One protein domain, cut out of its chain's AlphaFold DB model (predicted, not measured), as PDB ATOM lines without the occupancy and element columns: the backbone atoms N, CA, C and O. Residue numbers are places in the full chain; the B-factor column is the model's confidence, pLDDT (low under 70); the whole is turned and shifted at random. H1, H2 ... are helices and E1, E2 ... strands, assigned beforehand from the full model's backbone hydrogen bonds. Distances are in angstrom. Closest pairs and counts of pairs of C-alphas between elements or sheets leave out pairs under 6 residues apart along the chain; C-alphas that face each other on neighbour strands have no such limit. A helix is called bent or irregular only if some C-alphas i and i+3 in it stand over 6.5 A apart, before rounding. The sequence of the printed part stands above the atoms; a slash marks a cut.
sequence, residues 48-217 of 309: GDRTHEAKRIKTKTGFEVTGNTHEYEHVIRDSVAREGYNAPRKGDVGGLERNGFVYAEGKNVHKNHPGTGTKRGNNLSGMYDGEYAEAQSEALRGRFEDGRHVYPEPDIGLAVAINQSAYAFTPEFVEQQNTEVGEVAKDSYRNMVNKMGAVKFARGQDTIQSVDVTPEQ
ATOM      1  N   GLY A  48     161.280 141.802 124.754       95.06
ATOM      2  CA  GLY A  48     161.420 140.351 124.749       95.06
ATOM      3  C   GLY A  48     162.733 139.867 124.120       95.06
ATOM      4  O   GLY A  48     163.272 138.852 124.564       95.06
ATOM      5  N   ASP A  49     163.283 140.609 123.154       96.00
ATOM      6  CA  ASP A  49     164.504 140.272 122.411       96.00
ATOM      7  C   ASP A  49     165.788 140.912 122.976       96.00
ATOM      8  O   ASP A  49     166.884 140.680 122.465       96.00
ATOM      9  N   ARG A  50     165.696 141.664 124.080       96.19
ATOM     10  CA  ARG A  50     166.818 142.429 124.658       96.19
ATOM     11  C   ARG A  50     168.096 141.613 124.907       96.19
ATOM     12  O   ARG A  50     169.201 142.111 124.739       96.19
ATOM     13  N   THR A  51     167.981 140.326 125.241       96.19
ATOM     14  CA  THR A  51     169.153 139.448 125.410       96.19
ATOM     15  C   THR A  51     169.898 139.197 124.094       96.19
ATOM     16  O   THR A  51     171.123 139.078 124.108       96.19
ATOM     17  N   HIS A  52     169.202 139.112 122.957       96.56
ATOM     18  CA  HIS A  52     169.864 139.030 121.653       96.56
ATOM     19  C   HIS A  52     170.488 140.366 121.269       96.56
ATOM     20  O   HIS A  52     171.580 140.365 120.709       96.56
ATOM     21  N   GLU A  53     169.855 141.482 121.626       97.62
ATOM     22  CA  GLU A  53     170.437 142.808 121.424       97.62
ATOM     23  C   GLU A  53     171.747 142.984 122.208       97.62
ATOM     24  O   GLU A  53     172.761 143.359 121.623       97.62
ATOM     25  N   ALA A  54     171.789 142.602 123.490       97.69
ATOM     26  CA  ALA A  54     173.030 142.602 124.275       97.69
ATOM     27  C   ALA A  54     174.133 141.747 123.621       97.69
ATOM     28  O   ALA A  54     175.289 142.163 123.543       97.69
ATOM     29  N   LYS A  55     173.780 140.560 123.105       97.25
ATOM     30  CA  LYS A  55     174.720 139.684 122.384       97.25
ATOM     31  C   LYS A  55     175.197 140.306 121.072       97.25
ATOM     32  O   LYS A  55     176.375 140.172 120.746       97.25
ATOM     33  N   ARG A  56     174.309 140.972 120.326       97.31
ATOM     34  CA  ARG A  56     174.646 141.689 119.089       97.31
ATOM     35  C   ARG A  56     175.661 142.788 119.384       97.31
ATOM     36  O   ARG A  56     176.687 142.829 118.715       97.31
ATOM     37  N   ILE A  57     175.400 143.614 120.398       97.94
ATOM     38  CA  ILE A  57     176.300 144.688 120.832       97.94
ATOM     39  C   ILE A  57     177.658 144.102 121.225       97.94
ATOM     40  O   ILE A  57     178.659 144.457 120.611       97.94
ATOM     41  N   LYS A  58     177.689 143.107 122.121       97.81
ATOM     42  CA  LYS A  58     178.934 142.440 122.536       97.81
ATOM     43  C   LYS A  58     179.723 141.863 121.361       97.81
ATOM     44  O   LYS A  58     180.938 141.990 121.320       97.81
ATOM     45  N   THR A  59     179.046 141.252 120.393       97.50
ATOM     46  CA  THR A  59     179.694 140.699 119.191       97.50
ATOM     47  C   THR A  59     180.254 141.798 118.289       97.50
ATOM     48  O   THR A  59     181.317 141.628 117.706       97.50
ATOM     49  N   LYS A  60     179.533 142.917 118.152       96.25
ATOM     50  CA  LYS A  60     179.895 144.017 117.255       96.25
ATOM     51  C   LYS A  60     181.005 144.902 117.826       96.25
ATOM     52  O   LYS A  60     181.860 145.339 117.066       96.25
ATOM     53  N   THR A  61     180.964 145.199 119.122       95.25
ATOM     54  CA  THR A  61     181.830 146.211 119.751       95.25
ATOM     55  C   THR A  61     182.757 145.646 120.822       95.25
ATOM     56  O   THR A  61     183.677 146.331 121.242       95.25
ATOM     57  N   GLY A  62     182.524 144.418 121.294       96.00
ATOM     58  CA  GLY A  62     183.183 143.872 122.484       96.00
ATOM     59  C   GLY A  62     182.572 144.347 123.808       96.00
ATOM     60  O   GLY A  62     182.863 143.761 124.850       96.00
ATOM     61  N   PHE A  63     181.684 145.348 123.784       96.50
ATOM     62  CA  PHE A  63     181.114 145.954 124.986       96.50
ATOM     63  C   PHE A  63     180.015 145.093 125.615       96.50
ATOM     64  O   PHE A  63     179.123 144.582 124.932       96.50
ATOM     65  N   GLU A  64     180.024 144.977 126.943       96.56
ATOM     66  CA  GLU A  64     179.034 144.189 127.672       96.56
ATOM     67  C   GLU A  64     177.910 145.060 128.257       96.56
ATOM     68  O   GLU A  64     178.089 145.861 129.180       96.56
ATOM     69  N   VAL A  65     176.707 144.875 127.714       96.50
ATOM     70  CA  VAL A  65     175.483 145.519 128.204       96.50
ATOM     71  C   VAL A  65     175.008 144.777 129.450       96.50
ATOM     72  O   VAL A  65     174.524 143.647 129.375       96.50
ATOM     73  N   THR A  66     175.142 145.419 130.607       95.19
ATOM     74  CA  THR A  66     174.703 144.887 131.903       95.19
ATOM     75  C   THR A  66     173.836 145.917 132.610       95.19
ATOM     76  O   THR A  66     173.941 147.103 132.319       95.19
ATOM     77  N   GLY A  67     173.066 145.498 133.618       92.44
ATOM     78  CA  GLY A  67     172.294 146.424 134.458       92.44
ATOM     79  C   GLY A  67     173.141 147.441 135.238       92.44
ATOM     80  O   GLY A  67     172.585 148.299 135.916       92.44
ATOM     81  N   ASN A  68     174.476 147.356 135.189       93.75
ATOM     82  CA  ASN A  68     175.377 148.370 135.740       93.75
ATOM     83  C   ASN A  68     175.732 149.456 134.721       93.75
ATOM     84  O   ASN A  68     175.962 150.592 135.125       93.75
ATOM     85  N   THR A  69     175.760 149.122 133.430       95.38
ATOM     86  CA  THR A  69     176.147 150.048 132.359       95.38
ATOM     87  C   THR A  69     174.937 150.625 131.633       95.38
ATOM     88  O   THR A  69     174.939 151.808 131.304       95.38
ATOM     89  N   HIS A  70     173.897 149.819 131.425       96.88
ATOM     90  CA  HIS A  70     172.726 150.169 130.629       96.88
ATOM     91  C   HIS A  70     171.432 149.634 131.240       96.88
ATOM     92  O   HIS A  70     171.414 148.606 131.921       96.88
ATOM     93  N   GLU A  71     170.334 150.299 130.909       95.50
ATOM     94  CA  GLU A  71     168.972 149.808 131.102       95.50
ATOM     95  C   GLU A  71     168.247 149.819 129.751       95.50
ATOM     96  O   GLU A  71     168.654 150.515 128.825       95.50
ATOM     97  N   TYR A  72     167.226 148.977 129.590       95.69
ATOM     98  CA  TYR A  72     166.478 148.926 128.335       95.69
ATOM     99  C   TYR A  72     165.338 149.926 128.388       95.69
ATOM    100  O   TYR A  72     164.394 149.737 129.154       95.69
ATOM    101  N   GLU A  73     165.450 150.964 127.569       94.81
ATOM    102  CA  GLU A  73     164.474 152.033 127.501       94.81
ATOM    103  C   GLU A  73     163.366 151.703 126.512       94.81
ATOM    104  O   GLU A  73     163.639 151.345 125.366       94.81
ATOM    105  N   HIS A  74     162.120 151.871 126.944       94.69
ATOM    106  CA  HIS A  74     160.962 151.791 126.067       94.69
ATOM    107  C   HIS A  74     160.769 153.109 125.330       94.69
ATOM    108  O   HIS A  74     160.547 154.143 125.949       94.69
ATOM    109  N   VAL A  75     160.781 153.065 123.997       94.06
ATOM    110  CA  VAL A  75     160.612 154.285 123.192       94.06
ATOM    111  C   VAL A  75     159.208 154.900 123.345       94.06
ATOM    112  O   VAL A  75     159.024 156.109 123.233       94.06
ATOM    113  N   ILE A  76     158.226 154.060 123.672       93.56
ATOM    114  CA  ILE A  76     156.874 154.424 124.107       93.56
ATOM    115  C   ILE A  76     156.659 153.765 125.463       93.56
ATOM    116  O   ILE A  76     156.798 152.544 125.559       93.56
ATOM    117  N   ARG A  77     156.296 154.534 126.498       90.69
ATOM    118  CA  ARG A  77     156.144 153.995 127.860       90.69
ATOM    119  C   ARG A  77     155.181 152.811 127.897       90.69
ATOM    120  O   ARG A  77     154.080 152.880 127.356       90.69
ATOM    121  N   ASP A  78     155.546 151.771 128.646       90.12
ATOM    122  CA  ASP A  78     154.678 150.605 128.863       90.12
ATOM    123  C   ASP A  78     153.317 151.007 129.456       90.12
ATOM    124  O   ASP A  78     152.273 150.539 129.009       90.12
ATOM    125  N   SER A  79     153.300 151.948 130.406       88.94
ATOM    126  CA  SER A  79     152.055 152.466 130.986       88.94
ATOM    127  C   SER A  79     151.147 153.130 129.952       88.94
ATOM    128  O   SER A  79     149.932 152.976 130.038       88.94
ATOM    129  N   VAL A  80     151.725 153.820 128.965       91.44
ATOM    130  CA  VAL A  80     150.989 154.462 127.867       91.44
ATOM    131  C   VAL A  80     150.512 153.411 126.869       91.44
ATOM    132  O   VAL A  80     149.348 153.417 126.470       91.44
ATOM    133  N   ALA A  81     151.360 152.447 126.505       91.38
ATOM    134  CA  ALA A  81     150.980 151.350 125.617       91.38
ATOM    135  C   ALA A  81     149.857 150.479 126.212       91.38
ATOM    136  O   ALA A  81     149.014 149.982 125.469       91.38
ATOM    137  N   ARG A  82     149.805 150.324 127.542       89.62
ATOM    138  CA  ARG A  82     148.796 149.531 128.272       89.62
ATOM    139  C   ARG A  82     147.601 150.346 128.775       89.62
ATOM    140  O   ARG A  82     146.750 149.792 129.468       89.62
ATOM    141  N   GLU A  83     147.525 151.638 128.485       88.19
ATOM    142  CA  GLU A  83     146.440 152.485 128.983       88.19
ATOM    143  C   GLU A  83     145.058 151.954 128.552       88.19
ATOM    144  O   GLU A  83     144.840 151.608 127.390       88.19
ATOM    145  N   GLY A  84     144.135 151.844 129.513       82.19
ATOM    146  CA  GLY A  84     142.803 151.260 129.307       82.19
ATOM    147  C   GLY A  84     142.760 149.724 129.249       82.19
ATOM    148  O   GLY A  84     141.682 149.157 129.072       82.19
ATOM    149  N   TYR A  85     143.896 149.034 129.416       82.94
ATOM    150  CA  TYR A  85     143.983 147.571 129.385       82.94
ATOM    151  C   TYR A  85     143.846 146.963 130.789       82.94
ATOM    152  O   TYR A  85     144.733 147.099 131.633       82.94
ATOM    153  N   ASN A  86     142.753 146.236 131.034       69.62
ATOM    154  CA  ASN A  86     142.423 145.684 132.356       69.62
ATOM    155  C   ASN A  86     143.031 144.298 132.650       69.62
ATOM    156  O   ASN A  86     142.750 143.717 133.701       69.62
ATOM    157  N   ALA A  87     143.896 143.758 131.786       66.12
ATOM    158  CA  ALA A  87     144.523 142.467 132.056       66.12
ATOM    159  C   ALA A  87     145.668 142.587 133.094       66.12
ATOM    160  O   ALA A  87     146.548 143.461 132.974       66.12
ATOM    161  N   PRO A  88     145.728 141.689 134.099       64.38
ATOM    162  CA  PRO A  88     146.832 141.650 135.053       64.38
ATOM    163  C   PRO A  88     148.164 141.410 134.326       64.38
ATOM    164  O   PRO A  88     148.219 140.660 133.358       64.38
ATOM    165  N   ARG A  89     149.276 141.978 134.821       61.47
ATOM    166  CA  ARG A  89     150.619 141.816 134.207       61.47
ATOM    167  C   ARG A  89     151.031 140.349 133.992       61.47
ATOM    168  O   ARG A  89     151.763 140.045 133.060       61.47
ATOM    169  N   LYS A  90     150.547 139.427 134.838       52.81
ATOM    170  CA  LYS A  90     150.776 137.971 134.717       52.81
ATOM    171  C   LYS A  90     149.916 137.276 133.646       52.81
ATOM    172  O   LYS A  90     150.118 136.091 133.410       52.81
ATOM    173  N   GLY A  91     149.004 137.997 133.001       54.81
ATOM    174  CA  GLY A  91     148.129 137.529 131.928       54.81
ATOM    175  C   GLY A  91     148.078 138.516 130.766       54.81
ATOM    176  O   GLY A  91     147.020 138.689 130.180       54.81
ATOM    177  N   ASP A  92     149.190 139.196 130.467       66.44
ATOM    178  CA  ASP A  92     149.323 140.086 129.310       66.44
ATOM    179  C   ASP A  92     149.173 139.279 128.009       66.44
ATOM    180  O   ASP A  92     150.156 138.832 127.418       66.44
ATOM    181  N   VAL A  93     147.921 139.040 127.600       59.81
ATOM    182  CA  VAL A  93     147.543 138.236 126.425       59.81
ATOM    183  C   VAL A  93     148.187 138.801 125.153       59.81
ATOM    184  O   VAL A  93     148.514 138.055 124.235       59.81
ATOM    185  N   GLY A  94     148.443 140.112 125.130       65.06
ATOM    186  CA  GLY A  94     149.145 140.805 124.054       65.06
ATOM    187  C   GLY A  94     150.665 140.771 124.126       65.06
ATOM    188  O   GLY A  94     151.327 141.076 123.133       65.06
ATOM    189  N   GLY A  95     151.228 140.449 125.293       83.81
ATOM    190  CA  GLY A  95     152.638 140.668 125.595       83.81
ATOM    191  C   GLY A  95     153.069 142.104 125.296       83.81
ATOM    192  O   GLY A  95     154.135 142.267 124.709       83.81
ATOM    193  N   LEU A  96     152.243 143.115 125.585       89.00
ATOM    194  CA  LEU A  96     152.484 144.520 125.236       89.00
ATOM    195  C   LEU A  96     153.862 145.001 125.706       89.00
ATOM    196  O   LEU A  96     154.606 145.549 124.899       89.00
ATOM    197  N   GLU A  97     154.267 144.676 126.938       90.31
ATOM    198  CA  GLU A  97     155.613 145.011 127.431       90.31
ATOM    199  C   GLU A  97     156.684 144.292 126.592       90.31
ATOM    200  O   GLU A  97     157.630 144.891 126.093       90.31
ATOM    201  N   ARG A  98     156.524 142.979 126.374       92.94
ATOM    202  CA  ARG A  98     157.505 142.150 125.650       92.94
ATOM    203  C   ARG A  98     157.622 142.500 124.170       92.94
ATOM    204  O   ARG A  98     158.694 142.294 123.611       92.94
ATOM    205  N   ASN A  99     156.549 142.995 123.560       93.75
ATOM    206  CA  ASN A  99     156.501 143.451 122.175       93.75
ATOM    207  C   ASN A  99     156.854 144.939 122.037       93.75
ATOM    208  O   ASN A  99     157.074 145.392 120.917       93.75
ATOM    209  N   GLY A 100     156.919 145.694 123.138       95.50
ATOM    210  CA  GLY A 100     157.333 147.091 123.123       95.50
ATOM    211  C   GLY A 100     158.766 147.228 122.615       95.50
ATOM    212  O   GLY A 100     159.649 146.467 123.021       95.50
ATOM    213  N   PHE A 101     158.991 148.185 121.717       97.69
ATOM    214  CA  PHE A 101     160.317 148.464 121.172       97.69
ATOM    215  C   PHE A 101     161.205 149.135 122.212       97.69
ATOM    216  O   PHE A 101     160.779 150.073 122.893       97.69
ATOM    217  N   VAL A 102     162.435 148.633 122.323       97.31
ATOM    218  CA  VAL A 102     163.421 149.113 123.286       97.31
ATOM    219  C   VAL A 102     164.811 149.223 122.689       97.31
ATOM    220  O   VAL A 102     165.153 148.535 121.728       97.31
ATOM    221  N   TYR A 103     165.639 150.032 123.330       97.75
ATOM    222  CA  TYR A 103     167.067 150.141 123.060       97.75
ATOM    223  C   TYR A 103     167.843 150.145 124.378       97.75
ATOM    224  O   TYR A 103     167.292 150.465 125.430       97.75
ATOM    225  N   ALA A 104     169.106 149.726 124.345       97.62
ATOM    226  CA  ALA A 104     169.982 149.837 125.506       97.62
ATOM    227  C   ALA A 104     170.368 151.311 125.688       97.62
ATOM    228  O   ALA A 104     171.037 151.866 124.829       97.62
ATOM    229  N   GLU A 105     169.970 151.935 126.790       96.31
ATOM    230  CA  GLU A 105     170.311 153.318 127.133       96.31
ATOM    231  C   GLU A 105     171.296 153.327 128.304       96.31
ATOM    232  O   GLU A 105     171.200 152.499 129.214       96.31
ATOM    233  N   GLY A 106     172.255 154.255 128.296       96.00
ATOM    234  CA  GLY A 106     173.220 154.391 129.385       96.00
ATOM    235  C   GLY A 106     172.504 154.580 130.723       96.00
ATOM    236  O   GLY A 106     171.655 155.457 130.865       96.00
ATOM    237  N   LYS A 107     172.852 153.779 131.736       93.19
ATOM    238  CA  LYS A 107     172.107 153.707 133.008       93.19
ATOM    239  C   LYS A 107     171.905 155.069 133.674       93.19
ATOM    240  O   LYS A 107     170.842 155.359 134.216       93.19
ATOM    241  N   ASN A 108     172.940 155.910 133.659       90.19
ATOM    242  CA  ASN A 108     172.854 157.239 134.259       90.19
ATOM    243  C   ASN A 108     171.927 158.170 133.470       90.19
ATOM    244  O   ASN A 108     171.233 158.980 134.076       90.19
ATOM    245  N   VAL A 109     171.888 158.046 132.144       91.19
ATOM    246  CA  VAL A 109     170.958 158.822 131.323       91.19
ATOM    247  C   VAL A 109     169.536 158.331 131.550       91.19
ATOM    248  O   VAL A 109     168.685 159.143 131.899       91.19
ATOM    249  N   HIS A 110     169.306 157.015 131.477       91.50
ATOM    250  CA  HIS A 110     168.003 156.404 131.745       91.50
ATOM    251  C   HIS A 110     167.447 156.851 133.102       91.50
ATOM    252  O   HIS A 110     166.336 157.338 133.192       91.50
ATOM    253  N   LYS A 111     168.248 156.816 134.173       87.88
ATOM    254  CA  LYS A 111     167.814 157.264 135.509       87.88
ATOM    255  C   LYS A 111     167.378 158.740 135.583       87.88
ATOM    256  O   LYS A 111     166.664 159.115 136.517       87.88
ATOM    257  N   ASN A 112     167.889 159.595 134.699       84.62
ATOM    258  CA  ASN A 112     167.662 161.043 134.728       84.62
ATOM    259  C   ASN A 112     166.733 161.542 133.613       84.62
ATOM    260  O   ASN A 112     166.443 162.745 133.575       84.62
ATOM    261  N   HIS A 113     166.275 160.646 132.743       84.12
ATOM    262  CA  HIS A 113     165.310 160.939 131.697       84.12
ATOM    263  C   HIS A 113     163.885 161.027 132.301       84.12
ATOM    264  O   HIS A 113     163.563 160.325 133.258       84.12
ATOM    265  N   PRO A 114     163.031 161.967 131.856       74.19
ATOM    266  CA  PRO A 114     161.646 162.069 132.328       74.19
ATOM    267  C   PRO A 114     160.796 160.895 131.822       74.19
ATOM    268  O   PRO A 114     160.850 160.531 130.656       74.19
ATOM    269  N   GLY A 115     159.938 160.324 132.664       67.12
ATOM    270  CA  GLY A 115     159.135 159.162 132.256       67.12
ATOM    271  C   GLY A 115     159.765 157.817 132.620       67.12
ATOM    272  O   GLY A 115     159.075 156.791 132.573       67.12
ATOM    273  N   THR A 116     161.035 157.823 133.038       65.94
ATOM    274  CA  THR A 116     161.830 156.646 133.391       65.94
ATOM    275  C   THR A 116     162.344 156.758 134.837       65.94
ATOM    276  O   THR A 116     162.824 157.790 135.303       65.94
ATOM    277  N   GLY A 117     162.180 155.692 135.625       52.12
ATOM    278  CA  GLY A 117     162.705 155.625 136.996       52.12
ATOM    279  C   GLY A 117     161.991 156.467 138.076       52.12
ATOM    280  O   GLY A 117     160.861 156.928 137.943       52.12
ATOM    281  N   THR A 118     162.641 156.587 139.242       49.09
ATOM    282  CA  THR A 118     162.068 157.104 140.506       49.09
ATOM    283  C   THR A 118     162.022 158.632 140.616       49.09
ATOM    284  O   THR A 118     161.535 159.157 141.621       49.09
ATOM    285  N   LYS A 119     162.565 159.370 139.641       57.22
ATOM    286  CA  LYS A 119     162.623 160.836 139.680       57.22
ATOM    287  C   LYS A 119     161.361 161.422 139.048       57.22
ATOM    288  O   LYS A 119     161.278 161.605 137.847       57.22
ATOM    289  N   ARG A 120     160.390 161.769 139.897       56.69
ATOM    290  CA  ARG A 120     159.150 162.473 139.505       56.69
ATOM    291  C   ARG A 120     159.326 163.987 139.307       56.69
ATOM    292  O   ARG A 120     158.342 164.685 139.094       56.69
ATOM    293  N   GLY A 121     160.543 164.505 139.473       55.03
ATOM    294  CA  GLY A 121     160.815 165.941 139.401       55.03
ATOM    295  C   GLY A 121     160.894 166.438 137.960       55.03
ATOM    296  O   GLY A 121     161.396 165.721 137.098       55.03
ATOM    297  N   ASN A 122     160.448 167.677 137.727       56.19
ATOM    298  CA  ASN A 122     160.556 168.350 136.432       56.19
ATOM    299  C   ASN A 122     162.003 168.275 135.938       56.19
ATOM    300  O   ASN A 122     162.928 168.781 136.586       56.19
ATOM    301  N   ASN A 123     162.192 167.633 134.792       66.31
ATOM    302  CA  ASN A 123     163.438 167.705 134.050       66.31
ATOM    303  C   ASN A 123     163.645 169.142 133.517       66.31
ATOM    304  O   ASN A 123     162.794 170.023 133.669       66.31
ATOM    305  N   LEU A 124     164.778 169.396 132.862       74.69
ATOM    306  CA  LEU A 124     165.034 170.713 132.271       74.69
ATOM    307  C   LEU A 124     164.141 171.007 131.048       74.69
ATOM    308  O   LEU A 124     164.183 172.125 130.553       74.69
ATOM    309  N   SER A 125     163.318 170.058 130.574       72.56
ATOM    310  CA  SER A 125     162.300 170.353 129.551       72.56
ATOM    311  C   SER A 125     161.057 171.026 130.140       72.56
ATOM    312  O   SER A 125     160.211 171.500 129.390       72.56
ATOM    313  N   GLY A 126     160.928 171.062 131.472       71.88
ATOM    314  CA  GLY A 126     159.766 171.616 132.162       71.88
ATOM    315  C   GLY A 126     158.557 170.681 132.214       71.88
ATOM    316  O   GLY A 126     157.616 171.010 132.928       71.88
ATOM    317  N   MET A 127     158.606 169.528 131.538       75.69
ATOM    318  CA  MET A 127     157.533 168.534 131.567       75.69
ATOM    319  C   MET A 127     157.688 167.606 132.772       75.69
ATOM    320  O   MET A 127     158.794 167.147 133.080       75.69
ATOM    321  N   TYR A 128     156.582 167.285 133.439       76.50
ATOM    322  CA  TYR A 128     156.564 166.220 134.447       76.50
ATOM    323  C   TYR A 128     156.082 164.883 133.860       76.50
ATOM    324  O   TYR A 128     155.612 164.797 132.728       76.50
ATOM    325  N   ASP A 129     156.208 163.808 134.643       81.06
ATOM    326  CA  ASP A 129     155.925 162.426 134.213       81.06
ATOM    327  C   ASP A 129     154.516 162.222 133.620       81.06
ATOM    328  O   ASP A 129     154.342 161.434 132.689       81.06
ATOM    329  N   GLY A 130     153.523 162.934 134.163       84.19
ATOM    330  CA  GLY A 130     152.130 162.867 133.728       84.19
ATOM    331  C   GLY A 130     151.913 163.540 132.378       84.19
ATOM    332  O   GLY A 130     151.409 162.880 131.480       84.19
ATOM    333  N   GLU A 131     152.387 164.778 132.199       85.81
ATOM    334  CA  GLU A 131     152.368 165.478 130.897       85.81
ATOM    335  C   GLU A 131     153.076 164.671 129.812       85.81
ATOM    336  O   GLU A 131     152.633 164.604 128.672       85.81
ATOM    337  N   TYR A 132     154.187 164.030 130.173       85.81
ATOM    338  CA  TYR A 132     154.919 163.172 129.260       85.81
ATOM    339  C   TYR A 132     154.091 161.945 128.833       85.81
ATOM    340  O   TYR A 132     154.023 161.626 127.645       85.81
ATOM    341  N   ALA A 133     153.448 161.252 129.783       88.38
ATOM    342  CA  ALA A 133     152.563 160.128 129.467       88.38
ATOM    343  C   ALA A 133     151.343 160.561 128.652       88.38
ATOM    344  O   ALA A 133     150.983 159.871 127.701       88.38
ATOM    345  N   GLU A 134     150.729 161.682 129.019       89.75
ATOM    346  CA  GLU A 134     149.570 162.253 128.340       89.75
ATOM    347  C   GLU A 134     149.910 162.596 126.891       89.75
ATOM    348  O   GLU A 134     149.253 162.089 125.990       89.75
ATOM    349  N   ALA A 135     151.007 163.320 126.647       89.69
ATOM    350  CA  ALA A 135     151.443 163.662 125.296       89.69
ATOM    351  C   ALA A 135     151.724 162.413 124.440       89.69
ATOM    352  O   ALA A 135     151.328 162.354 123.274       89.69
ATOM    353  N   GLN A 136     152.374 161.381 125.000       91.81
ATOM    354  CA  GLN A 136     152.552 160.114 124.279       91.81
ATOM    355  C   GLN A 136     151.215 159.402 124.025       91.81
ATOM    356  O   GLN A 136     151.047 158.784 122.975       91.81
ATOM    357  N   SER A 137     150.265 159.469 124.960       91.69
ATOM    358  CA  SER A 137     148.948 158.851 124.796       91.69
ATOM    359  C   SER A 137     148.127 159.548 123.717       91.69
ATOM    360  O   SER A 137     147.595 158.874 122.834       91.69
ATOM    361  N   GLU A 138     148.101 160.882 123.723       91.00
ATOM    362  CA  GLU A 138     147.473 161.704 122.689       91.00
ATOM    363  C   GLU A 138     148.065 161.414 121.305       91.00
ATOM    364  O   GLU A 138     147.318 161.283 120.336       91.00
ATOM    365  N   ALA A 139     149.387 161.229 121.205       91.38
ATOM    366  CA  ALA A 139     150.032 160.844 119.952       91.38
ATOM    367  C   ALA A 139     149.586 159.451 119.463       91.38
ATOM    368  O   ALA A 139     149.359 159.261 118.272       91.38
ATOM    369  N   LEU A 140     149.412 158.469 120.355       90.44
ATOM    370  CA  LEU A 140     148.997 157.111 119.967       90.44
ATOM    371  C   LEU A 140     147.500 156.957 119.711       90.44
ATOM    372  O   LEU A 140     147.099 156.077 118.951       90.44
ATOM    373  N   ARG A 141     146.659 157.723 120.404       86.88
ATOM    374  CA  ARG A 141     145.202 157.509 120.425       86.88
ATOM    375  C   ARG A 141     144.418 158.639 119.780       86.88
ATOM    376  O   ARG A 141     143.209 158.500 119.593       86.88
ATOM    377  N   GLY A 142     145.103 159.712 119.418       81.88
ATOM    378  CA  GLY A 142     144.488 160.946 118.995       81.88
ATOM    379  C   GLY A 142     144.150 161.848 120.177       81.88
ATOM    380  O   GLY A 142     143.961 161.401 121.309       81.88
ATOM    381  N   ARG A 143     144.041 163.143 119.891       77.06
ATOM    382  CA  ARG A 143     143.606 164.168 120.843       77.06
ATOM    383  C   ARG A 143     142.245 164.702 120.438       77.06
ATOM    384  O   ARG A 143     142.004 164.920 119.249       77.06
ATOM    385  N   PHE A 144     141.385 164.941 121.421       67.44
ATOM    386  CA  PHE A 144     140.108 165.615 121.220       67.44
ATOM    387  C   PHE A 144     140.179 167.029 121.794       67.44
ATOM    388  O   PHE A 144     140.450 167.199 122.978       67.44
ATOM    389  N   GLU A 145     139.886 168.033 120.975       74.75
ATOM    390  CA  GLU A 145     139.670 169.412 121.421       74.75
ATOM    391  C   GLU A 145     138.281 169.855 120.965       74.75
ATOM    392  O   GLU A 145     137.911 169.652 119.808       74.75
ATOM    393  N   ASP A 146     137.481 170.405 121.883       78.56
ATOM    394  CA  ASP A 146     136.124 170.909 121.614       78.56
ATOM    395  C   ASP A 146     135.221 169.923 120.841       78.56
ATOM    396  O   ASP A 146     134.430 170.295 119.971       78.56
ATOM    397  N   GLY A 147     135.360 168.627 121.141       64.00
ATOM    398  CA  GLY A 147     134.604 167.552 120.489       64.00
ATOM    399  C   GLY A 147     135.079 167.186 119.076       64.00
ATOM    400  O   GLY A 147     134.384 166.443 118.385       64.00
ATOM    401  N   ARG A 148     136.245 167.674 118.629       67.88
ATOM    402  CA  ARG A 148     136.861 167.347 117.332       67.88
ATOM    403  C   ARG A 148     138.167 166.583 117.523       67.88
ATOM    404  O   ARG A 148     138.939 166.889 118.425       67.88
ATOM    405  N   HIS A 149     138.434 165.624 116.638       60.28
ATOM    406  CA  HIS A 149     139.748 164.991 116.545       60.28
ATOM    407  C   HIS A 149     140.773 166.007 116.025       60.28
ATOM    408  O   HIS A 149     140.673 166.455 114.885       60.28
ATOM    409  N   VAL A 150     141.765 166.339 116.848       69.94
ATOM    410  CA  VAL A 150     142.953 167.114 116.451       69.94
ATOM    411  C   VAL A 150     143.947 166.207 115.729       69.94
ATOM    412  O   VAL A 150     144.510 166.586 114.708       69.94
ATOM    413  N   TYR A 151     144.083 164.972 116.217       67.25
ATOM    414  CA  TYR A 151     144.850 163.904 115.582       67.25
ATOM    415  C   TYR A 151     143.907 162.712 115.370       67.25
ATOM    416  O   TYR A 151     143.538 162.049 116.341       67.25
ATOM    417  N   PRO A 152     143.407 162.481 114.143       69.56
ATOM    418  CA  PRO A 152     142.453 161.402 113.892       69.56
ATOM    419  C   PRO A 152     143.110 160.017 113.898       69.56
ATOM    420  O   PRO A 152     142.434 159.033 114.183       69.56
ATOM    421  N   GLU A 153     144.417 159.950 113.631       82.88
ATOM    422  CA  GLU A 153     145.169 158.706 113.492       82.88
ATOM    423  C   GLU A 153     146.354 158.646 114.469       82.88
ATOM    424  O   GLU A 153     146.913 159.691 114.812       82.88
ATOM    425  N   PRO A 154     146.767 157.438 114.898       88.88
ATOM    426  CA  PRO A 154     147.973 157.242 115.695       88.88
ATOM    427  C   PRO A 154     149.234 157.739 114.977       88.88
ATOM    428  O   PRO A 154     149.571 157.259 113.893       88.88
ATOM    429  N   ASP A 155     149.987 158.621 115.625       91.56
ATOM    430  CA  ASP A 155     151.304 159.064 115.178       91.56
ATOM    431  C   ASP A 155     152.404 158.455 116.059       91.56
ATOM    432  O   ASP A 155     152.807 158.981 117.102       91.56
ATOM    433  N   ILE A 156     152.901 157.297 115.617       94.50
ATOM    434  CA  ILE A 156     153.998 156.593 116.287       94.50
ATOM    435  C   ILE A 156     155.282 157.430 116.274       94.50
ATOM    436  O   ILE A 156     156.029 157.417 117.254       94.50
ATOM    437  N   GLY A 157     155.533 158.161 115.185       93.31
ATOM    438  CA  GLY A 157     156.676 159.063 115.055       93.31
ATOM    439  C   GLY A 157     156.664 160.119 116.152       93.31
ATOM    440  O   GLY A 157     157.634 160.223 116.899       93.31
ATOM    441  N   LEU A 158     155.537 160.813 116.326       92.00
ATOM    442  CA  LEU A 158     155.361 161.812 117.380       92.00
ATOM    443  C   LEU A 158     155.510 161.216 118.788       92.00
ATOM    444  O   LEU A 158     156.199 161.794 119.631       92.00
ATOM    445  N   ALA A 159     154.928 160.040 119.050       93.31
ATOM    446  CA  ALA A 159     155.060 159.376 120.350       93.31
ATOM    447  C   ALA A 159     156.534 159.086 120.703       93.31
ATOM    448  O   ALA A 159     156.962 159.293 121.844       93.31
ATOM    449  N   VAL A 160     157.330 158.657 119.717       93.81
ATOM    450  CA  VAL A 160     158.781 158.459 119.860       93.81
ATOM    451  C   VAL A 160     159.529 159.791 119.971       93.81
ATOM    452  O   VAL A 160     160.429 159.914 120.806       93.81
ATOM    453  N   ALA A 161     159.150 160.805 119.193       91.25
ATOM    454  CA  ALA A 161     159.749 162.137 119.228       91.25
ATOM    455  C   ALA A 161     159.637 162.774 120.619       91.25
ATOM    456  O   ALA A 161     160.594 163.374 121.107       91.25
ATOM    457  N   ILE A 162     158.507 162.575 121.309       90.50
ATOM    458  CA  ILE A 162     158.305 163.014 122.699       90.50
ATOM    459  C   ILE A 162     159.333 162.359 123.641       90.50
ATOM    460  O   ILE A 162     159.875 163.028 124.519       90.50
ATOM    461  N   ASN A 163     159.685 161.082 123.439       89.38
ATOM    462  CA  ASN A 163     160.781 160.434 124.175       89.38
ATOM    463  C   ASN A 163     162.143 161.048 123.865       89.38
ATOM    464  O   ASN A 163     162.913 161.303 124.793       89.38
ATOM    465  N   GLN A 164     162.428 161.335 122.596       89.56
ATOM    466  CA  GLN A 164     163.724 161.888 122.203       89.56
ATOM    467  C   GLN A 164     163.913 163.347 122.626       89.56
ATOM    468  O   GLN A 164     164.995 163.714 123.086       89.56
ATOM    469  N   SER A 165     162.872 164.176 122.559       84.38
ATOM    470  CA  SER A 165     162.950 165.595 122.924       84.38
ATOM    471  C   SER A 165     163.368 165.792 124.384       84.38
ATOM    472  O   SER A 165     164.167 166.673 124.697       84.38
ATOM    473  N   ALA A 166     162.925 164.907 125.270       83.50
ATOM    474  CA  ALA A 166     163.303 164.876 126.674       83.50
ATOM    475  C   ALA A 166     164.811 164.649 126.916       83.50
ATOM    476  O   ALA A 166     165.400 165.271 127.810       83.50
ATOM    477  N   TYR A 167     165.466 163.811 126.104       87.06
ATOM    478  CA  TYR A 167     166.916 163.594 126.182       87.06
ATOM    479  C   TYR A 167     167.703 164.860 125.853       87.06
ATOM    480  O   TYR A 167     168.746 165.112 126.453       87.06
ATOM    481  N   ALA A 168     167.166 165.715 124.981       83.94
ATOM    482  CA  ALA A 168     167.805 166.971 124.613       83.94
ATOM    483  C   ALA A 168     168.022 167.898 125.830       83.94
ATOM    484  O   ALA A 168     168.868 168.794 125.777       83.94
ATOM    485  N   PHE A 169     167.250 167.717 126.905       83.19
ATOM    486  CA  PHE A 169     167.311 168.477 128.158       83.19
ATOM    487  C   PHE A 169     167.930 167.667 129.312       83.19
ATOM    488  O   PHE A 169     167.756 168.004 130.483       83.19
ATOM    489  N   THR A 170     168.647 166.586 128.998       86.50
ATOM    490  CA  THR A 170     169.317 165.725 129.976       86.50
ATOM    491  C   THR A 170     170.835 165.910 129.841       86.50
ATOM    492  O   THR A 170     171.401 165.427 128.864       86.50
ATOM    493  N   PRO A 171     171.520 166.601 130.777       86.19
ATOM    494  CA  PRO A 171     172.965 166.852 130.685       86.19
ATOM    495  C   PRO A 171     173.764 165.565 130.497       86.19
ATOM    496  O   PRO A 171     174.613 165.477 129.616       86.19
ATOM    497  N   GLU A 172     173.398 164.527 131.250       89.69
ATOM    498  CA  GLU A 172     174.028 163.212 131.186       89.69
ATOM    499  C   GLU A 172     173.971 162.601 129.776       89.69
ATOM    500  O   GLU A 172     174.883 161.879 129.383       89.69
ATOM    501  N   PHE A 173     172.918 162.894 129.004       91.12
ATOM    502  CA  PHE A 173     172.779 162.418 127.630       91.12
ATOM    503  C   PHE A 173     173.784 163.083 126.691       91.12
ATOM    504  O   PHE A 173     174.384 162.413 125.852       91.12
ATOM    505  N   VAL A 174     173.962 164.400 126.830       87.38
ATOM    506  CA  VAL A 174     174.879 165.196 126.003       87.38
ATOM    507  C   VAL A 174     176.329 164.851 126.345       87.38
ATOM    508  O   VAL A 174     177.129 164.576 125.454       87.38
ATOM    509  N   GLU A 175     176.648 164.770 127.638       88.50
ATOM    510  CA  GLU A 175     177.981 164.412 128.141       88.50
ATOM    511  C   GLU A 175     178.432 163.017 127.667       88.50
ATOM    512  O   GLU A 175     179.615 162.796 127.407       88.50
ATOM    513  N   GLN A 176     177.502 162.066 127.521       91.31
ATOM    514  CA  GLN A 176     177.831 160.696 127.121       91.31
ATOM    515  C   GLN A 176     178.003 160.494 125.611       91.31
ATOM    516  O   GLN A 176     178.494 159.433 125.223       91.31
ATOM    517  N   GLN A 177     177.676 161.476 124.760       86.81
ATOM    518  CA  GLN A 177     177.636 161.304 123.298       86.81
ATOM    519  C   GLN A 177     178.932 160.802 122.661       86.81
ATOM    520  O   GLN A 177     178.864 160.150 121.623       86.81
ATOM    521  N   ASN A 178     180.083 161.102 123.270       87.69
ATOM    522  CA  ASN A 178     181.413 160.733 122.772       87.69
ATOM    523  C   ASN A 178     182.094 159.659 123.641       87.69
ATOM    524  O   ASN A 178     183.317 159.530 123.640       87.69
ATOM    525  N   THR A 179     181.312 158.916 124.422       94.56
ATOM    526  CA  THR A 179     181.789 157.802 125.250       94.56
ATOM    527  C   THR A 179     181.378 156.470 124.634       94.56
ATOM    528  O   THR A 179     180.416 156.401 123.869       94.56
ATOM    529  N   GLU A 180     182.050 155.382 125.010       95.31
ATOM    530  CA  GLU A 180     181.686 154.035 124.552       95.31
ATOM    531  C   GLU A 180     180.238 153.659 124.922       95.31
ATOM    532  O   GLU A 180     179.517 153.089 124.109       95.31
ATOM    533  N   VAL A 181     179.781 154.057 126.118       95.81
ATOM    534  CA  VAL A 181     178.389 153.875 126.573       95.81
ATOM    535  C   VAL A 181     177.409 154.610 125.655       95.81
ATOM    536  O   VAL A 181     176.417 154.029 125.218       95.81
ATOM    537  N   GLY A 182     177.697 155.869 125.315       95.25
ATOM    538  CA  GLY A 182     176.847 156.647 124.413       95.25
ATOM    539  C   GLY A 182     176.811 156.088 122.992       95.25
ATOM    540  O   GLY A 182     175.742 156.033 122.388       95.25
ATOM    541  N   GLU A 183     177.941 155.608 122.469       96.25
ATOM    542  CA  GLU A 183     177.996 154.972 121.148       96.25
ATOM    543  C   GLU A 183     177.232 153.643 121.107       96.25
ATOM    544  O   GLU A 183     176.519 153.370 120.138       96.25
ATOM    545  N   VAL A 184     177.291 152.844 122.179       97.50
ATOM    546  CA  VAL A 184     176.456 151.642 122.327       97.50
ATOM    547  C   VAL A 184     174.971 152.003 122.342       97.50
ATOM    548  O   VAL A 184     174.187 151.368 121.632       97.50
ATOM    549  N   ALA A 185     174.579 153.039 123.088       97.19
ATOM    550  CA  ALA A 185     173.187 153.475 123.142       97.19
ATOM    551  C   ALA A 185     172.682 154.005 121.793       97.19
ATOM    552  O   ALA A 185     171.586 153.662 121.343       97.19
ATOM    553  N   LYS A 186     173.513 154.779 121.092       96.69
ATOM    554  CA  LYS A 186     173.256 155.282 119.737       96.69
ATOM    555  C   LYS A 186     173.101 154.149 118.723       96.69
ATOM    556  O   LYS A 186     172.167 154.165 117.920       96.69
ATOM    557  N   ASP A 187     173.979 153.148 118.763       97.56
ATOM    558  CA  ASP A 187     173.884 151.958 117.913       97.56
ATOM    559  C   ASP A 187     172.624 151.139 118.213       97.56
ATOM    560  O   ASP A 187     171.925 150.725 117.286       97.56
ATOM    561  N   SER A 188     172.303 150.938 119.495       98.25
ATOM    562  CA  SER A 188     171.109 150.200 119.908       98.25
ATOM    563  C   SER A 188     169.823 150.914 119.490       98.25
ATOM    564  O   SER A 188     168.930 150.278 118.930       98.25
ATOM    565  N   TYR A 189     169.756 152.240 119.652       98.12
ATOM    566  CA  TYR A 189     168.628 153.051 119.191       98.12
ATOM    567  C   TYR A 189     168.442 152.964 117.672       98.12
ATOM    568  O   TYR A 189     167.342 152.691 117.193       98.12
ATOM    569  N   ARG A 190     169.522 153.116 116.891       97.56
ATOM    570  CA  ARG A 190     169.468 152.975 115.425       97.56
ATOM    571  C   ARG A 190     169.014 151.586 114.999       97.56
ATOM    572  O   ARG A 190     168.194 151.462 114.092       97.56
ATOM    573  N   ASN A 191     169.540 150.543 115.639       97.88
ATOM    574  CA  ASN A 191     169.104 149.177 115.376       97.88
ATOM    575  C   ASN A 191     167.608 149.020 115.671       97.88
ATOM    576  O   ASN A 191     166.893 148.447 114.853       97.88
ATOM    577  N   MET A 192     167.130 149.588 116.782       98.25
ATOM    578  CA  MET A 192     165.715 149.574 117.131       98.25
ATOM    579  C   MET A 192     164.848 150.229 116.065       98.25
ATOM    580  O   MET A 192     163.981 149.552 115.518       98.25
ATOM    581  N   VAL A 193     165.136 151.473 115.683       97.75
ATOM    582  CA  VAL A 193     164.341 152.192 114.676       97.75
ATOM    583  C   VAL A 193     164.344 151.457 113.330       97.75
ATOM    584  O   VAL A 193     163.294 151.253 112.721       97.75
ATOM    585  N   ASN A 194     165.504 150.966 112.885       96.12
ATOM    586  CA  ASN A 194     165.612 150.244 111.615       96.12
ATOM    587  C   ASN A 194     164.782 148.950 111.606       96.12
ATOM    588  O   ASN A 194     164.151 148.621 110.596       96.12
ATOM    589  N   LYS A 195     164.757 148.225 112.730       96.50
ATOM    590  CA  LYS A 195     164.016 146.966 112.899       96.50
ATOM    591  C   LYS A 195     162.569 147.153 113.345       96.50
ATOM    592  O   LYS A 195     161.824 146.175 113.353       96.50
ATOM    593  N   MET A 196     162.170 148.379 113.674       96.19
ATOM    594  CA  MET A 196     160.829 148.692 114.143       96.19
ATOM    595  C   MET A 196     159.795 148.275 113.092       96.19
ATOM    596  O   MET A 196     159.892 148.643 111.922       96.19
ATOM    597  N   GLY A 197     158.855 147.433 113.499       95.19
ATOM    598  CA  GLY A 197     157.703 147.020 112.698       95.19
ATOM    599  C   GLY A 197     156.443 147.664 113.256       95.19
ATOM    600  O   GLY A 197     156.489 148.795 113.729       95.19
ATOM    601  N   ALA A 198     155.336 146.927 113.271       95.94
ATOM    602  CA  ALA A 198     154.109 147.414 113.882       95.94
ATOM    603  C   ALA A 198     154.241 147.630 115.399       95.94
ATOM    604  O   ALA A 198     154.655 146.725 116.132       95.94
ATOM    605  N   VAL A 199     153.831 148.805 115.878       95.44
ATOM    606  CA  VAL A 199     153.679 149.105 117.304       95.44
ATOM    607  C   VAL A 199     152.318 148.637 117.781       95.44
ATOM    608  O   VAL A 199     151.293 148.986 117.201       95.44
ATOM    609  N   LYS A 200     152.322 147.870 118.874       93.62
ATOM    610  CA  LYS A 200     151.115 147.368 119.530       93.62
ATOM    611  C   LYS A 200     150.799 148.186 120.773       93.62
ATOM    612  O   LYS A 200     151.671 148.364 121.620       93.62
ATOM    613  N   PHE A 201     149.553 148.622 120.909       92.06
ATOM    614  CA  PHE A 201     149.062 149.334 122.089       92.06
ATOM    615  C   PHE A 201     147.578 149.045 122.324       92.06
ATOM    616  O   PHE A 201     146.856 148.615 121.427       92.06
ATOM    617  N   ALA A 202     147.115 149.259 123.549       90.25
ATOM    618  CA  ALA A 202     145.733 149.029 123.934       90.25
ATOM    619  C   ALA A 202     144.809 150.162 123.455       90.25
ATOM    620  O   ALA A 202     145.103 151.345 123.653       90.25
ATOM    621  N   ARG A 203     143.661 149.792 122.879       85.69
ATOM    622  CA  ARG A 203     142.576 150.696 122.468       85.69
ATOM    623  C   ARG A 203     141.292 150.335 123.218       85.69
ATOM    624  O   ARG A 203     140.317 149.877 122.630       85.69
ATOM    625  N   GLY A 204     141.322 150.517 124.534       73.31
ATOM    626  CA  GLY A 204     140.231 150.142 125.433       73.31
ATOM    627  C   GLY A 204     140.358 148.719 125.974       73.31
ATOM    628  O   GLY A 204     141.403 148.075 125.857       73.31
ATOM    629  N   GLN A 205     139.282 148.244 126.599       76.19
ATOM    630  CA  GLN A 205     139.283 146.968 127.300       76.19
ATOM    631  C   GLN A 205     139.531 145.812 126.318       76.19
ATOM    632  O   GLN A 205     138.800 145.630 125.346       76.19
ATOM    633  N   ASP A 206     140.604 145.063 126.567       73.12
ATOM    634  CA  ASP A 206     140.997 143.842 125.853       73.12
ATOM    635  C   ASP A 206     141.249 143.976 124.336       73.12
ATOM    636  O   ASP A 206     141.473 142.980 123.651       73.12
ATOM    637  N   THR A 207     141.302 145.204 123.810       83.94
ATOM    638  CA  THR A 207     141.548 145.471 122.387       83.94
ATOM    639  C   THR A 207     142.967 145.973 122.177       83.94
ATOM    640  O   THR A 207     143.379 146.960 122.783       83.94
ATOM    641  N   ILE A 208     143.712 145.316 121.287       89.25
ATOM    642  CA  ILE A 208     145.064 145.725 120.894       89.25
ATOM    643  C   ILE A 208     145.012 146.242 119.465       89.25
ATOM    644  O   ILE A 208     144.637 145.513 118.547       89.25
ATOM    645  N   GLN A 209     145.419 147.491 119.283       90.81
ATOM    646  CA  GLN A 209     145.693 148.059 117.976       90.81
ATOM    647  C   GLN A 209     147.160 147.813 117.615       90.81
ATOM    648  O   GLN A 209     148.033 147.798 118.483       90.81
ATOM    649  N   SER A 210     147.418 147.597 116.328       93.62
ATOM    650  CA  SER A 210     148.753 147.421 115.764       93.62
ATOM    651  C   SER A 210     148.897 148.386 114.594       93.62
ATOM    652  O   SER A 210     148.086 148.323 113.672       93.62
ATOM    653  N   VAL A 211     149.882 149.280 114.640       94.56
ATOM    654  CA  VAL A 211     150.106 150.309 113.611       94.56
ATOM    655  C   VAL A 211     151.520 150.175 113.078       94.56
ATOM    656  O   VAL A 211     152.469 150.190 113.860       94.56
ATOM    657  N   ASP A 212     151.656 150.019 111.765       95.88
ATOM    658  CA  ASP A 212     152.959 149.935 111.107       95.88
ATOM    659  C   ASP A 212     153.712 151.263 111.192       95.88
ATOM    660  O   ASP A 212     153.138 152.332 111.003       95.88
ATOM    661  N   VAL A 213     155.017 151.180 111.458       95.75
ATOM    662  CA  VAL A 213     155.907 152.344 111.424       95.75
ATOM    663  C   VAL A 213     156.442 152.517 110.015       95.75
ATOM    664  O   VAL A 213     157.158 151.647 109.504       95.75
ATOM    665  N   THR A 214     156.116 153.647 109.393       94.94
ATOM    666  CA  THR A 214     156.525 153.923 108.013       94.94
ATOM    667  C   THR A 214     158.021 154.266 107.921       94.94
ATOM    668  O   THR A 214     158.633 154.668 108.920       94.94
ATOM    669  N   PRO A 215     158.653 154.129 106.741       95.56
ATOM    670  CA  PRO A 215     160.028 154.585 106.527       95.56
ATOM    671  C   PRO A 215     160.248 156.063 106.881       95.56
ATOM    672  O   PRO A 215     161.281 156.405 107.454       95.56
ATOM    673  N   GLU A 216     159.267 156.925 106.610       95.50
ATOM    674  CA  GLU A 216     159.310 158.358 106.921       95.50
ATOM    675  C   GLU A 216     159.330 158.583 108.432       95.50
ATOM    676  O   GLU A 216     160.167 159.330 108.937       95.50
ATOM    677  N   GLN A 217     158.476 157.871 109.175       95.62
ATOM    678  CA  GLN A 217     158.492 157.919 110.634       95.62
ATOM    679  C   GLN A 217     159.834 157.432 111.185       95.62
ATOM    680  O   GLN A 217     160.398 158.081 112.060       95.62
TER     681      GLN A 217
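What this domain is: This is residues 48 to 217 of the 309 residues of an uncharacterized protein of Limnoraphis robusta CS-951 (UniProt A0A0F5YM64). A two-stranded ribbon, E1 with E2, has helices packed about it: H8 on E2, H1 near the same strand, and H4 by E1, with H7 at the corner where H8 begins. Toward the other end a helical hairpin, H5 with H6, and a strand hairpin, E3 with E4, are bridged by the short H2, while the loop of residues 142 to 155 reaches far out to Asp 146. The 170 printed residues hold eight named helices and four named strands, in the order H1 E1 H2 H3 E2 H4 H5 H6 H7 H8 E3 E4. The two sheets, E1 - E2 and E3 - E4, are antiparallel, and the class is mostly helix. The whole is compact, with a radius of gyration of the C-alphas of 16.3 A and spans of 52 by 35 by 33 A.

Where its parts are: Find C-alpha 48 at (161.420, 140.351, 124.749); from there H1 runs through residues 48 to 61, 21.8 A, irregular, with C-alphas 48 and 51 7.8 A apart. Next come E1, residues 70 to 74, H2, 78 to 81, H3, 96 to 99, E2, 102 to 106, and H4, 107 to 112. H5 spans residues 129 to 141, 18.1 A, and H6 spans 156 to 167, 17.7 A. H7, 171 to 178, is irregular, with C-alphas 175 and 178 7.4 A apart. H8, 180 to 195, covers 22.3 A from C-alpha 180 at (181.686, 154.035, 124.552). E3, 199 to 202, and E4, 208 to 211, follow; E4 ends at (150.106, 150.309, 113.611).

How they stand to each other: Look first at E1 and E2, where N 71 and O 105 are 2.9 A apart, within hydrogen-bond range. H8 has 17 pairs of C-alphas within 8 A of E2, closest Ala 185 and Glu 105, 4.9 A. With residues 53 to 57 alone, H1 only just touches H8, with 3 pairs within 8 A, closest C-alphas Ile 57 and Val 184, 7.1 A, at a steep tilt of 53 degrees, opposite ways. H4 touches H7, closest C-alphas Val 109 and Glu 172, 5.4 A. H5 and H6 form a hairpin at a shallow tilt of 20 degrees, closest C-alphas Gln 136 and Ala 159, 4.7 A. H2 touches H5, closest C-alphas Val 80 and Ser 137, 5.7 A; H3 touches H1, closest C-alphas Arg 98 and Gly 48, 4.4 A. In the hairpin E3 and E4, N 199 and O 211 are 2.8 A apart, within hydrogen-bond range. Every O i to N i+4 pair is within hydrogen-bond range in H4, H5 and H8, against 9 of 10 in H1, 5 of 8 in H6 and 2 of 4 in H7; H2 and H3 are too short for such a pair.

The domain as a whole: The C-alphas farthest apart, Gly 62 and Asp 146, are 54.3 A apart. The printed part has no cut. The links H2 to H3, H4 to H5 and H5 to H6 are long. Mean pLDDT of the printed part is 86.7; it is under 70 at residues 86 to 94, 115 to 123, 144 and 147 to 152.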